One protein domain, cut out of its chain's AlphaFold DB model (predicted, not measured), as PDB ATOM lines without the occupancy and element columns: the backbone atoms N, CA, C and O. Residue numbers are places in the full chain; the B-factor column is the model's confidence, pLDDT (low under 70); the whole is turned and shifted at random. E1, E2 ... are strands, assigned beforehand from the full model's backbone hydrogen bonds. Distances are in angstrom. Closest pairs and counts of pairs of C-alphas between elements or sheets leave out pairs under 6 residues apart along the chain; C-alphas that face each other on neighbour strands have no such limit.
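What this domain is: This is residues 292 to 344 and 368 to 405 of the 424 residues of an uncharacterized protein of Actinopolymorpha singaporensis (UniProt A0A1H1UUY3). A single antiparallel sheet of seven strands is curled like part of a barrel and folded back on itself: E3 and E2 face E5, E6, E7 and E4, with the long bent strand E1 as the hinge. The barrel is only partly formed; its two edge strands, E3 and E4, follow each other in the chain, E3 running on into E4 at 59 degrees. The printed part has 91 residues, with no named helix and seven named strands, E1 to E7 along the chain, in the sheet order E3, E2, E1, E5, E6, E7, E4. The class is all strand, though under half of the residues, 38 of 91, are in named elements. The whole is compact, with a radius of gyration of the C-alphas of 11.7 A and spans of 30 by 30 by 22 A.

Where its parts are: E1, residues 292 to 302, begins at C-alpha 292 (0.046, -49.458, -19.900), measures 26.2 A and bends by 74 degrees at residue 299. E2 holds residues 318 to 321, 10.0 A, and E3 residues 333 to 335, 6.4 A. E4, residues 337 to 341, is 12.8 A long. After the cut come E5, residues 370 to 375, 15.6 A; E6, residues 385 to 388, 9.9 A; and E7, residues 394 to 398, 12.9 A, ending at C-alpha 398 (6.509, -40.727, -7.328).

How they stand to each other: E1, E2 and E3 form a meander, each strand the antiparallel neighbour of the one before, and so do E5, E6 and E7. E1 and E2 are a hairpin, with N 319 and O 301 2.8 A apart; E2 and E3 are another, with N 318 and O 335 at 2.8 A. On the other side of E1, E5 runs antiparallel at 147 degrees, with N 298 and O 372 at 2.8 A. The hairpin of E5 and E6 has N 373 and O 387 at 2.8 A, and that of E6 and E7 has N 396 and O 386 at 2.7 A. E7 and the edge strand E4 are antiparallel at 145 degrees, with N 340 and O 395 at 2.8 A. The closest C-alphas of E2 and E4, those of Ala 318 and Val 337, are 6.5 A apart. E1 and E4 are apart. Residues 333 to 334 of E3 also pair, antiparallel, with residues 403 to 404.

The domain as a whole: The two C-alphas farthest apart, those of Arg 329 and Asp 344, are 33.3 A apart. Residues 345 to 367 are not printed, and C-alphas 344 and 368 are 21.3 A apart across this cut. The links from E1 to E2 and from E2 to E3 are long, with 15 and 11 residues. The model's mean pLDDT over the printed part is 81.4, and residues 304 to 316, 342 to 344 and 368 to 369 are under 70.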
ATOM      1  N   PRO A 292       0.145 -50.733 -19.201       92.94
ATOM      2  CA  PRO A 292       0.046 -49.458 -19.900       92.94
ATOM      3  C   PRO A 292      -0.834 -48.455 -19.146       92.94
ATOM      4  O   PRO A 292      -1.981 -48.747 -18.804       92.94
ATOM      5  N   VAL A 293      -0.310 -47.251 -18.938       94.12
ATOM      6  CA  VAL A 293      -0.998 -46.118 -18.313       94.12
ATOM      7  C   VAL A 293      -1.070 -44.932 -19.278       94.12
ATOM      8  O   VAL A 293      -0.261 -44.844 -20.200       94.12
ATOM      9  N   PRO A 294      -2.025 -44.001 -19.101       95.25
ATOM     10  CA  PRO A 294      -2.083 -42.787 -19.911       95.25
ATOM     11  C   PRO A 294      -0.781 -41.992 -19.797       95.25
ATOM     12  O   PRO A 294      -0.338 -41.730 -18.683       95.25
ATOM     13  N   ALA A 295      -0.193 -41.610 -20.923       96.44
ATOM     14  CA  ALA A 295       1.074 -40.899 -20.994       96.44
ATOM     15  C   ALA A 295       0.996 -39.685 -21.928       96.44
ATOM     16  O   ALA A 295       0.265 -39.699 -22.925       96.44
ATOM     17  N   LEU A 296       1.747 -38.639 -21.581       96.44
ATOM     18  CA  LEU A 296       1.801 -37.353 -22.279       96.44
ATOM     19  C   LEU A 296       3.240 -36.848 -22.336       96.44
ATOM     20  O   LEU A 296       3.954 -36.943 -21.341       96.44
ATOM     21  N   THR A 297       3.632 -36.236 -23.447       95.88
ATOM     22  CA  THR A 297       4.873 -35.456 -23.507       95.88
ATOM     23  C   THR A 297       4.640 -34.103 -22.847       95.88
ATOM     24  O   THR A 297       3.637 -33.432 -23.115       95.88
ATOM     25  N   VAL A 298       5.554 -33.719 -21.966       95.44
ATOM     26  CA  VAL A 298       5.547 -32.504 -21.148       95.44
ATOM     27  C   VAL A 298       6.954 -31.915 -21.103       95.44
ATOM     28  O   VAL A 298       7.898 -32.518 -21.603       95.44
ATOM     29  N   TRP A 299       7.097 -30.756 -20.470       93.06
ATOM     30  CA  TRP A 299       8.403 -30.248 -20.062       93.06
ATOM     31  C   TRP A 299       8.529 -30.382 -18.543       93.06
ATOM     32  O   TRP A 299       7.565 -30.091 -17.821       93.06
ATOM     33  N   ALA A 300       9.669 -30.845 -18.039       90.38
ATOM     34  CA  ALA A 300       9.894 -31.058 -16.612       90.38
ATOM     35  C   ALA A 300      11.213 -30.429 -16.165       90.38
ATOM     36  O   ALA A 300      12.209 -30.509 -16.865       90.38
ATOM     37  N   GLY A 301      11.207 -29.809 -14.988       83.69
ATOM     38  CA  GLY A 301      12.390 -29.183 -14.398       83.69
ATOM     39  C   GLY A 301      12.427 -29.311 -12.883       83.69
ATOM     40  O   GLY A 301      11.426 -29.731 -12.280       83.69
ATOM     41  N   PRO A 302      13.543 -28.932 -12.239       76.31
ATOM     42  CA  PRO A 302      13.633 -28.988 -10.797       76.31
ATOM     43  C   PRO A 302      12.716 -27.913 -10.218       76.31
ATOM     44  O   PRO A 302      12.452 -26.870 -10.828       76.31
ATOM     45  N   ALA A 303      12.183 -28.156  -9.024       70.88
ATOM     46  CA  ALA A 303      11.563 -27.060  -8.296       70.88
ATOM     47  C   ALA A 303      12.623 -25.972  -8.011       70.88
ATOM     48  O   ALA A 303      13.768 -26.320  -7.763       70.88
ATOM     49  N   PRO A 304      12.281 -24.668  -7.989       58.47
ATOM     50  CA  PRO A 304      13.256 -23.593  -7.731       58.47
ATOM     51  C   PRO A 304      13.993 -23.684  -6.380       58.47
ATOM     52  O   PRO A 304      14.890 -22.889  -6.116       58.47
ATOM     53  N   ASP A 305      13.550 -24.585  -5.499       56.91
ATOM     54  CA  ASP A 305      14.115 -24.944  -4.199       56.91
ATOM     55  C   ASP A 305      14.764 -26.350  -4.172       56.91
ATOM     56  O   ASP A 305      15.059 -26.856  -3.088       56.91
ATOM     57  N   GLY A 306      14.967 -26.998  -5.322       49.72
ATOM     58  CA  GLY A 306      15.568 -28.328  -5.454       49.72
ATOM     59  C   GLY A 306      16.547 -28.422  -6.628       49.72
ATOM     60  O   GLY A 306      16.509 -27.598  -7.532       49.72
ATOM     61  N   LEU A 307      17.413 -29.434  -6.581       46.81
ATOM     62  CA  LEU A 307      18.337 -29.818  -7.653       46.81
ATOM     63  C   LEU A 307      17.810 -31.106  -8.317       46.81
ATOM     64  O   LEU A 307      17.143 -31.908  -7.649       46.81
ATOM     65  N   LEU A 308      18.061 -31.271  -9.614       50.03
ATOM     66  CA  LEU A 308      17.841 -32.466 -10.433       50.03
ATOM     67  C   LEU A 308      19.220 -33.034 -10.798       50.03
ATOM     68  O   LEU A 308      19.657 -32.926 -11.931       50.03
ATOM     69  N   THR A 309      19.915 -33.647  -9.842       48.34
ATOM     70  CA  THR A 309      21.176 -34.344 -10.141       48.34
ATOM     71  C   THR A 309      21.065 -35.819  -9.771       48.34
ATOM     72  O   THR A 309      20.430 -36.160  -8.767       48.34
ATOM     73  N   SER A 310      21.656 -36.694 -10.590       41.91
ATOM     74  CA  SER A 310      21.835 -38.130 -10.313       41.91
ATOM     75  C   SER A 310      22.652 -38.356  -9.035       41.91
ATOM     76  O   SER A 310      22.316 -39.228  -8.237       41.91
ATOM     77  N   ASP A 311      23.624 -37.477  -8.775       41.84
ATOM     78  CA  ASP A 311      24.510 -37.516  -7.602       41.84
ATOM     79  C   ASP A 311      23.856 -37.032  -6.297       41.84
ATOM     80  O   ASP A 311      24.410 -37.190  -5.206       41.84
ATOM     81  N   SER A 312      22.661 -36.433  -6.366       44.59
ATOM     82  CA  SER A 312      21.903 -36.048  -5.180       44.59
ATOM     83  C   SER A 312      20.697 -36.970  -5.019       44.59
ATOM     84  O   SER A 312      19.693 -36.801  -5.717       44.59
ATOM     85  N   PRO A 313      20.689 -37.878  -4.021       46.22
ATOM     86  CA  PRO A 313      19.560 -38.777  -3.749       46.22
ATOM     87  C   PRO A 313      18.287 -38.046  -3.260       46.22
ATOM     88  O   PRO A 313      17.379 -38.637  -2.672       46.22
ATOM     89  N   TRP A 314      18.198 -36.731  -3.470       47.12
ATOM     90  CA  TRP A 314      17.185 -35.840  -2.934       47.12
ATOM     91  C   TRP A 314      16.525 -34.954  -3.995       47.12
ATOM     92  O   TRP A 314      16.081 -33.854  -3.647       47.12
ATOM     93  N   VAL A 315      16.349 -35.418  -5.239       55.00
ATOM     94  CA  VAL A 315      15.348 -34.813  -6.139       55.00
ATOM     95  C   VAL A 315      13.972 -34.983  -5.499       55.00
ATOM     96  O   VAL A 315      13.275 -35.965  -5.716       55.00
ATOM     97  N   ARG A 316      13.570 -34.042  -4.643       69.44
ATOM     98  CA  ARG A 316      12.356 -34.183  -3.824       69.44
ATOM     99  C   ARG A 316      11.105 -33.763  -4.580       69.44
ATOM    100  O   ARG A 316      10.007 -34.136  -4.158       69.44
ATOM    101  N   ARG A 317      11.236 -32.929  -5.623       83.56
ATOM    102  CA  ARG A 317      10.116 -32.315  -6.356       83.56
ATOM    103  C   ARG A 317      10.501 -31.930  -7.790       83.56
ATOM    104  O   ARG A 317      11.399 -31.120  -7.974       83.56
ATOM    105  N   ALA A 318       9.732 -32.411  -8.763       88.44
ATOM    106  CA  ALA A 318       9.769 -31.965 -10.155       88.44
ATOM    107  C   ALA A 318       8.584 -31.036 -10.455       88.44
ATOM    108  O   ALA A 318       7.470 -31.255  -9.963       88.44
ATOM    109  N   VAL A 319       8.803 -29.999 -11.258       90.88
ATOM    110  CA  VAL A 319       7.758 -29.093 -11.750       90.88
ATOM    111  C   VAL A 319       7.449 -29.440 -13.196       90.88
ATOM    112  O   VAL A 319       8.353 -29.582 -14.010       90.88
ATOM    113  N   VAL A 320       6.162 -29.568 -13.507       93.00
ATOM    114  CA  VAL A 320       5.673 -29.936 -14.840       93.00
ATOM    115  C   VAL A 320       5.087 -28.717 -15.533       93.00
ATOM    116  O   VAL A 320       4.263 -28.000 -14.949       93.00
ATOM    117  N   TYR A 321       5.460 -28.531 -16.792       93.25
ATOM    118  CA  TYR A 321       4.995 -27.487 -17.695       93.25
ATOM    119  C   TYR A 321       4.376 -28.116 -18.949       93.25
ATOM    120  O   TYR A 321       4.464 -29.326 -19.175       93.25
ATOM    121  N   ALA A 322       3.702 -27.297 -19.755       94.44
ATOM    122  CA  ALA A 322       3.237 -27.738 -21.065       94.44
ATOM    123  C   ALA A 322       4.440 -28.029 -21.980       94.44
ATOM    124  O   ALA A 322       5.481 -27.394 -21.839       94.44
ATOM    125  N   ALA A 323       4.294 -28.966 -22.918       93.81
ATOM    126  CA  ALA A 323       5.382 -29.382 -23.810       93.81
ATOM    127  C   ALA A 323       5.913 -28.248 -24.708       93.81
ATOM    128  O   ALA A 323       7.051 -28.300 -25.146       93.81
ATOM    129  N   ASP A 324       5.084 -27.238 -24.980       93.31
ATOM    130  CA  ASP A 324       5.404 -26.048 -25.775       93.31
ATOM    131  C   ASP A 324       5.792 -24.821 -24.914       93.31
ATOM    132  O   ASP A 324       6.018 -23.737 -25.451       93.31
ATOM    133  N   ASP A 325       5.861 -24.956 -23.583       89.75
ATOM    134  CA  ASP A 325       6.310 -23.903 -22.657       89.75
ATOM    135  C   ASP A 325       7.788 -24.096 -22.286       89.75
ATOM    136  O   ASP A 325       8.136 -24.220 -21.113       89.75
ATOM    137  N   GLU A 326       8.665 -24.078 -23.294       83.69
ATOM    138  CA  GLU A 326      10.130 -24.212 -23.144       83.69
ATOM    139  C   GLU A 326      10.728 -23.142 -22.210       83.69
ATOM    140  O   GLU A 326      11.740 -23.344 -21.550       83.69
ATOM    141  N   ASN A 327      10.063 -21.985 -22.111       84.38
ATOM    142  CA  ASN A 327      10.462 -20.890 -21.225       84.38
ATOM    143  C   ASN A 327       9.941 -21.051 -19.785       84.38
ATOM    144  O   ASN A 327      10.106 -20.130 -18.977       84.38
ATOM    145  N   MET A 328       9.246 -22.151 -19.477       83.75
ATOM    146  CA  MET A 328       8.788 -22.530 -18.135       83.75
ATOM    147  C   MET A 328       7.977 -21.438 -17.432       83.75
ATOM    148  O   MET A 328       8.082 -21.199 -16.223       83.75
ATOM    149  N   ARG A 329       7.148 -20.721 -18.192       85.25
ATOM    150  CA  ARG A 329       6.446 -19.529 -17.701       85.25
ATOM    151  C   ARG A 329       5.260 -19.885 -16.816       85.25
ATOM    152  O   ARG A 329       4.849 -19.068 -15.984       85.25
ATOM    153  N   ARG A 330       4.647 -21.051 -17.023       87.56
ATOM    154  CA  ARG A 330       3.378 -21.442 -16.397       87.56
ATOM    155  C   ARG A 330       3.472 -22.842 -15.787       87.56
ATOM    156  O   ARG A 330       3.023 -23.806 -16.402       87.56
ATOM    157  N   PRO A 331       3.964 -22.962 -14.542       89.88
ATOM    158  CA  PRO A 331       4.029 -24.258 -13.883       89.88
ATOM    159  C   PRO A 331       2.615 -24.814 -13.663       89.88
ATOM    160  O   PRO A 331       1.717 -24.127 -13.154       89.88
ATOM    161  N   LEU A 332       2.407 -26.071 -14.053       91.31
ATOM    162  CA  LEU A 332       1.113 -26.748 -13.985       91.31
ATOM    163  C   LEU A 332       0.970 -27.505 -12.665       91.31
ATOM    164  O   LEU A 332      -0.003 -27.290 -11.925       91.31
ATOM    165  N   LEU A 333       1.950 -28.358 -12.363       91.12
ATOM    166  CA  LEU A 333       1.968 -29.296 -11.240       91.12
ATOM    167  C   LEU A 333       3.363 -29.375 -10.618       91.12
ATOM    168  O   LEU A 333       4.364 -29.136 -11.281       91.12
ATOM    169  N   VAL A 334       3.399 -29.756  -9.347       90.62
ATOM    170  CA  VAL A 334       4.597 -30.163  -8.618       90.62
ATOM    171  C   VAL A 334       4.408 -31.618  -8.221       90.62
ATOM    172  O   VAL A 334       3.452 -31.954  -7.512       90.62
ATOM    173  N   VAL A 335       5.302 -32.481  -8.680       90.31
ATOM    174  CA  VAL A 335       5.288 -33.912  -8.392       90.31
ATOM    175  C   VAL A 335       6.416 -34.194  -7.408       90.31
ATOM    176  O   VAL A 335       7.574 -33.953  -7.736       90.31
ATOM    177  N   PRO A 336       6.116 -34.651  -6.183       86.50
ATOM    178  CA  PRO A 336       7.157 -35.152  -5.304       86.50
ATOM    179  C   PRO A 336       7.689 -36.462  -5.887       86.50
ATOM    180  O   PRO A 336       6.915 -37.402  -6.091       86.50
ATOM    181  N   VAL A 337       8.986 -36.498  -6.176       86.56
ATOM    182  CA  VAL A 337       9.646 -37.616  -6.856       86.56
ATOM    183  C   VAL A 337      10.880 -38.085  -6.084       86.56
ATOM    184  O   VAL A 337      11.145 -37.574  -4.996       86.56
ATOM    185  N   GLU A 338      11.529 -39.121  -6.596       83.69
ATOM    186  CA  GLU A 338      12.864 -39.616  -6.265       83.69
ATOM    187  C   GLU A 338      13.475 -40.068  -7.594       83.69
ATOM    188  O   GLU A 338      12.777 -40.685  -8.408       83.69
ATOM    189  N   ALA A 339      14.721 -39.679  -7.845       79.69
ATOM    190  CA  ALA A 339      15.431 -40.049  -9.059       79.69
ATOM    191  C   ALA A 339      15.814 -41.533  -9.011       79.69
ATOM    192  O   ALA A 339      16.226 -42.041  -7.969       79.69
ATOM    193  N   TYR A 340      15.620 -42.222 -10.128       73.69
ATOM    194  CA  TYR A 340      16.012 -43.605 -10.339       73.69
ATOM    195  C   TYR A 340      16.731 -43.682 -11.678       73.69
ATOM    196  O   TYR A 340      16.133 -43.403 -12.725       73.69
ATOM    197  N   ASP A 341      18.004 -44.048 -11.629       70.38
ATOM    198  CA  ASP A 341      18.772 -44.327 -12.826       70.38
ATOM    199  C   ASP A 341      18.383 -45.712 -13.370       70.38
ATOM    200  O   ASP A 341      18.272 -46.694 -12.637       70.38
ATOM    201  N   LEU A 342      18.080 -45.764 -14.665       64.19
ATOM    202  CA  LEU A 342      17.709 -46.989 -15.370       64.19
ATOM    203  C   LEU A 342      18.926 -47.827 -15.785       64.19
ATOM    204  O   LEU A 342      18.737 -48.996 -16.122       64.19
ATOM    205  N   HIS A 343      20.125 -47.237 -15.807       64.88
ATOM    206  CA  HIS A 343      21.379 -47.894 -16.190       64.88
ATOM    207  C   HIS A 343      22.185 -48.372 -14.982       64.88
ATOM    208  O   HIS A 343      23.088 -49.193 -15.145       64.88
ATOM    209  N   ASP A 344      21.808 -47.921 -13.787       59.06
ATOM    210  CA  ASP A 344      22.412 -48.336 -12.535       59.06
ATOM    211  C   ASP A 344      21.855 -49.707 -12.104       59.06
ATOM    212  O   ASP A 344      20.874 -49.841 -11.365       59.06
ATOM    213  N   GLU A 368      19.119 -28.610 -16.034       63.94
ATOM    214  CA  GLU A 368      18.330 -27.923 -17.052       63.94
ATOM    215  C   GLU A 368      16.998 -28.651 -17.313       63.94
ATOM    216  O   GLU A 368      16.960 -29.839 -17.634       63.94
ATOM    217  N   PRO A 369      15.859 -27.952 -17.187       69.75
ATOM    218  CA  PRO A 369      14.555 -28.533 -17.468       69.75
ATOM    219  C   PRO A 369      14.485 -29.008 -18.915       69.75
ATOM    220  O   PRO A 369      14.781 -28.233 -19.823       69.75
ATOM    221  N   GLY A 370      14.022 -30.237 -19.119       85.44
ATOM    222  CA  GLY A 370      14.021 -30.899 -20.417       85.44
ATOM    223  C   GLY A 370      12.658 -31.461 -20.827       85.44
ATOM    224  O   GLY A 370      11.701 -31.473 -20.033       85.44
ATOM    225  N   PRO A 371      12.552 -31.944 -22.077       91.56
ATOM    226  CA  PRO A 371      11.401 -32.714 -22.516       91.56
ATOM    227  C   PRO A 371      11.267 -33.979 -21.661       91.56
ATOM    228  O   PRO A 371      12.248 -34.588 -21.247       91.56
ATOM    229  N   ALA A 372      10.036 -34.358 -21.335       93.62
ATOM    230  CA  ALA A 372       9.766 -35.498 -20.472       93.62
ATOM    231  C   ALA A 372       8.457 -36.198 -20.842       93.62
ATOM    232  O   ALA A 372       7.525 -35.592 -21.374       93.62
ATOM    233  N   ILE A 373       8.346 -37.473 -20.485       95.44
ATOM    234  CA  ILE A 373       7.111 -38.252 -20.573       95.44
ATOM    235  C   ILE A 373       6.494 -38.342 -19.181       95.44
ATOM    236  O   ILE A 373       7.081 -38.892 -18.251       95.44
ATOM    237  N   LEU A 374       5.282 -37.815 -19.033       95.88
ATOM    238  CA  LEU A 374       4.472 -37.926 -17.827       95.88
ATOM    239  C   LEU A 374       3.610 -39.189 -17.899       95.88
ATOM    240  O   LEU A 374       2.746 -39.287 -18.768       95.88
ATOM    241  N   PHE A 375       3.786 -40.109 -16.954       95.56
ATOM    242  CA  PHE A 375       2.973 -41.317 -16.815       95.56
ATOM    243  C   PHE A 375       1.878 -41.129 -15.758       95.56
ATOM    244  O   PHE A 375       2.147 -40.796 -14.601       95.56
ATOM    245  N   GLY A 376       0.636 -41.405 -16.149       94.38
ATOM    246  CA  GLY A 376      -0.585 -41.207 -15.373       94.38
ATOM    247  C   GLY A 376      -1.377 -39.963 -15.799       94.38
ATOM    248  O   GLY A 376      -0.854 -39.029 -16.399       94.38
ATOM    249  N   LEU A 377      -2.676 -39.928 -15.469       93.69
ATOM    250  CA  LEU A 377      -3.524 -38.767 -15.770       93.69
ATOM    251  C   LEU A 377      -3.243 -37.611 -14.794       93.69
ATOM    252  O   LEU A 377      -3.429 -37.786 -13.582       93.69
ATOM    253  N   PRO A 378      -2.863 -36.415 -15.285       92.88
ATOM    254  CA  PRO A 378      -2.555 -35.278 -14.430       92.88
ATOM    255  C   PRO A 378      -3.807 -34.738 -13.728       92.88
ATOM    256  O   PRO A 378      -4.832 -34.438 -14.342       92.88
ATOM    257  N   GLY A 379      -3.708 -34.570 -12.411       88.75
ATOM    258  CA  GLY A 379      -4.768 -34.037 -11.557       88.75
ATOM    259  C   GLY A 379      -4.277 -33.839 -10.127       88.75
ATOM    260  O   GLY A 379      -3.282 -34.441  -9.713       88.75
ATOM    261  N   ASP A 380      -4.977 -33.014  -9.351       84.25
ATOM    262  CA  ASP A 380      -4.635 -32.826  -7.940       84.25
ATOM    263  C   ASP A 380      -4.775 -34.157  -7.173       84.25
ATOM    264  O   ASP A 380      -5.806 -34.839  -7.228       84.25
ATOM    265  N   GLY A 381      -3.716 -34.559  -6.466       86.06
ATOM    266  CA  GLY A 381      -3.684 -35.827  -5.738       86.06
ATOM    267  C   GLY A 381      -3.369 -37.064  -6.588       86.06
ATOM    268  O   GLY A 381      -3.475 -38.185  -6.071       86.06
ATOM    269  N   ALA A 382      -3.034 -36.896  -7.873       90.12
ATOM    270  CA  ALA A 382      -2.643 -37.988  -8.763       90.12
ATOM    271  C   ALA A 382      -1.266 -38.565  -8.395       90.12
ATOM    272  O   ALA A 382      -0.437 -37.892  -7.784       90.12
ATOM    273  N   VAL A 383      -1.042 -39.826  -8.753       91.75
ATOM    274  CA  VAL A 383       0.258 -40.498  -8.642       91.75
ATOM    275  C   VAL A 383       0.846 -40.503 -10.040       91.75
ATOM    276  O   VAL A 383       0.229 -41.080 -10.931       91.75
ATOM    277  N   LEU A 384       1.959 -39.798 -10.222       93.56
ATOM    278  CA  LEU A 384       2.551 -39.528 -11.528       93.56
ATOM    279  C   LEU A 384       4.032 -39.900 -11.493       93.56
ATOM    280  O   LEU A 384       4.715 -39.509 -10.550       93.56
ATOM    281  N   ALA A 385       4.507 -40.626 -12.498       93.62
ATOM    282  CA  ALA A 385       5.939 -40.801 -12.745       93.62
ATOM    283  C   ALA A 385       6.355 -39.928 -13.928       93.62
ATOM    284  O   ALA A 385       5.517 -39.601 -14.773       93.62
ATOM    285  N   LEU A 386       7.628 -39.551 -13.988       93.19
ATOM    286  CA  LEU A 386       8.188 -38.843 -15.138       93.19
ATOM    287  C   LEU A 386       9.406 -39.583 -15.660       93.19
ATOM    288  O   LEU A 386      10.181 -40.094 -14.868       93.19
ATOM    289  N   GLN A 387       9.590 -39.596 -16.969       92.31
ATOM    290  CA  GLN A 387      10.858 -39.944 -17.594       92.31
ATOM    291  C   GLN A 387      11.376 -38.692 -18.286       92.31
ATOM    292  O   GLN A 387      10.719 -38.208 -19.207       92.31
ATOM    293  N   VAL A 388      12.481 -38.139 -17.802       89.19
ATOM    294  CA  VAL A 388      13.130 -36.972 -18.412       89.19
ATOM    295  C   VAL A 388      14.008 -37.472 -19.552       89.19
ATOM    296  O   VAL A 388      14.743 -38.446 -19.390       89.19
ATOM    297  N   GLU A 389      13.867 -36.862 -20.723       86.38
ATOM    298  CA  GLU A 389      14.702 -37.157 -21.884       86.38
ATOM    299  C   GLU A 389      16.042 -36.423 -21.743       86.38
ATOM    300  O   GLU A 389      16.084 -35.246 -21.389       86.38
ATOM    301  N   GLY A 390      17.128 -37.129 -22.035       80.38
ATOM    302  CA  GLY A 390      18.505 -36.647 -21.979       80.38
ATOM    303  C   GLY A 390      19.431 -37.675 -22.627       80.38
ATOM    304  O   GLY A 390      18.945 -38.688 -23.144       80.38
ATOM    305  N   ASP A 391      20.741 -37.425 -22.592       74.19
ATOM    306  CA  ASP A 391      21.741 -38.407 -23.040       74.19
ATOM    307  C   ASP A 391      21.620 -39.710 -22.226       74.19
ATOM    308  O   ASP A 391      21.681 -40.804 -22.790       74.19
ATOM    309  N   GLU A 392      21.299 -39.581 -20.933       74.31
ATOM    310  CA  GLU A 392      20.888 -40.671 -20.048       74.31
ATOM    311  C   GLU A 392      19.456 -40.414 -19.533       74.31
ATOM    312  O   GLU A 392      19.201 -39.422 -18.844       74.31
ATOM    313  N   PRO A 393      18.463 -41.249 -19.898       78.62
ATOM    314  CA  PRO A 393      17.077 -40.999 -19.527       78.62
ATOM    315  C   PRO A 393      16.844 -41.267 -18.037       78.62
ATOM    316  O   PRO A 393      16.886 -42.414 -17.587       78.62
ATOM    317  N   LEU A 394      16.486 -40.223 -17.290       84.38
ATOM    318  CA  LEU A 394      16.232 -40.310 -15.854       84.38
ATOM    319  C   LEU A 394      14.763 -40.637 -15.560       84.38
ATOM    320  O   LEU A 394      13.852 -39.911 -15.979       84.38
ATOM    321  N   LEU A 395      14.508 -41.693 -14.782       87.88
ATOM    322  CA  LEU A 395      13.162 -42.027 -14.324       87.88
ATOM    323  C   LEU A 395      12.908 -41.441 -12.930       87.88
ATOM    324  O   LEU A 395      13.522 -41.815 -11.940       87.88
ATOM    325  N   LEU A 396      11.935 -40.548 -12.828       88.19
ATOM    326  CA  LEU A 396      11.504 -39.929 -11.583       88.19
ATOM    327  C   LEU A 396      10.278 -40.666 -11.032       88.19
ATOM    328  O   LEU A 396       9.157 -40.552 -11.550       88.19
ATOM    329  N   LEU A 397      10.484 -41.415  -9.952       89.06
ATOM    330  CA  LEU A 397       9.448 -42.210  -9.305       89.06
ATOM    331  C   LEU A 397       8.648 -41.364  -8.316       89.06
ATOM    332  O   LEU A 397       9.227 -40.601  -7.545       89.06
ATOM    333  N   PRO A 398       7.314 -41.501  -8.258       89.50
ATOM    334  CA  PRO A 398       6.509 -40.727  -7.328       89.50
ATOM    335  C   PRO A 398       6.833 -41.068  -5.871       89.50
ATOM    336  O   PRO A 398       6.707 -42.209  -5.426       89.50
ATOM    337  N   THR A 399       7.085 -40.032  -5.072       84.56
ATOM    338  CA  THR A 399       7.170 -40.103  -3.607       84.56
ATOM    339  C   THR A 399       5.935 -39.506  -2.923       84.56
ATOM    340  O   THR A 399       5.802 -39.477  -1.694       84.56
ATOM    341  N   GLY A 400       4.937 -39.075  -3.677       84.12
ATOM    342  CA  GLY A 400       3.698 -38.583  -3.098       84.12
ATOM    343  C   GLY A 400       2.705 -38.099  -4.141       84.12
ATOM    344  O   GLY A 400       2.964 -38.165  -5.340       84.12
ATOM    345  N   PRO A 401       1.542 -37.615  -3.690       86.88
ATOM    346  CA  PRO A 401       0.551 -37.061  -4.593       86.88
ATOM    347  C   PRO A 401       1.072 -35.789  -5.267       86.88
ATOM    348  O   PRO A 401       1.595 -34.901  -4.586       86.88
ATOM    349  N   ALA A 402       0.836 -35.674  -6.573       89.31
ATOM    350  CA  ALA A 402       1.022 -34.443  -7.324       89.31
ATOM    351  C   ALA A 402       0.163 -33.319  -6.731       89.31
ATOM    352  O   ALA A 402      -0.982 -33.529  -6.307       89.31
ATOM    353  N   ARG A 403       0.730 -32.116  -6.683       86.69
ATOM    354  CA  ARG A 403       0.093 -30.921  -6.131       86.69
ATOM    355  C   ARG A 403       0.095 -29.806  -7.155       86.69
ATOM    356  O   ARG A 403       1.005 -29.689  -7.967       86.69
ATOM    357  N   ARG A 404      -0.889 -28.920  -7.062       83.88
ATOM    358  CA  ARG A 404      -0.890 -27.656  -7.790       83.88
ATOM    359  C   ARG A 404       0.402 -26.863  -7.551       83.88
ATOM    360  O   ARG A 404       0.764 -26.598  -6.404       83.88
ATOM    361  N   ALA A 405       1.007 -26.371  -8.631       83.06
ATOM    362  CA  ALA A 405       2.039 -25.348  -8.535       83.06
ATOM    363  C   ALA A 405       1.447 -24.033  -7.990       83.06
ATOM    364  O   ALA A 405       0.459 -23.496  -8.510       83.06
TER     365      ALA A 405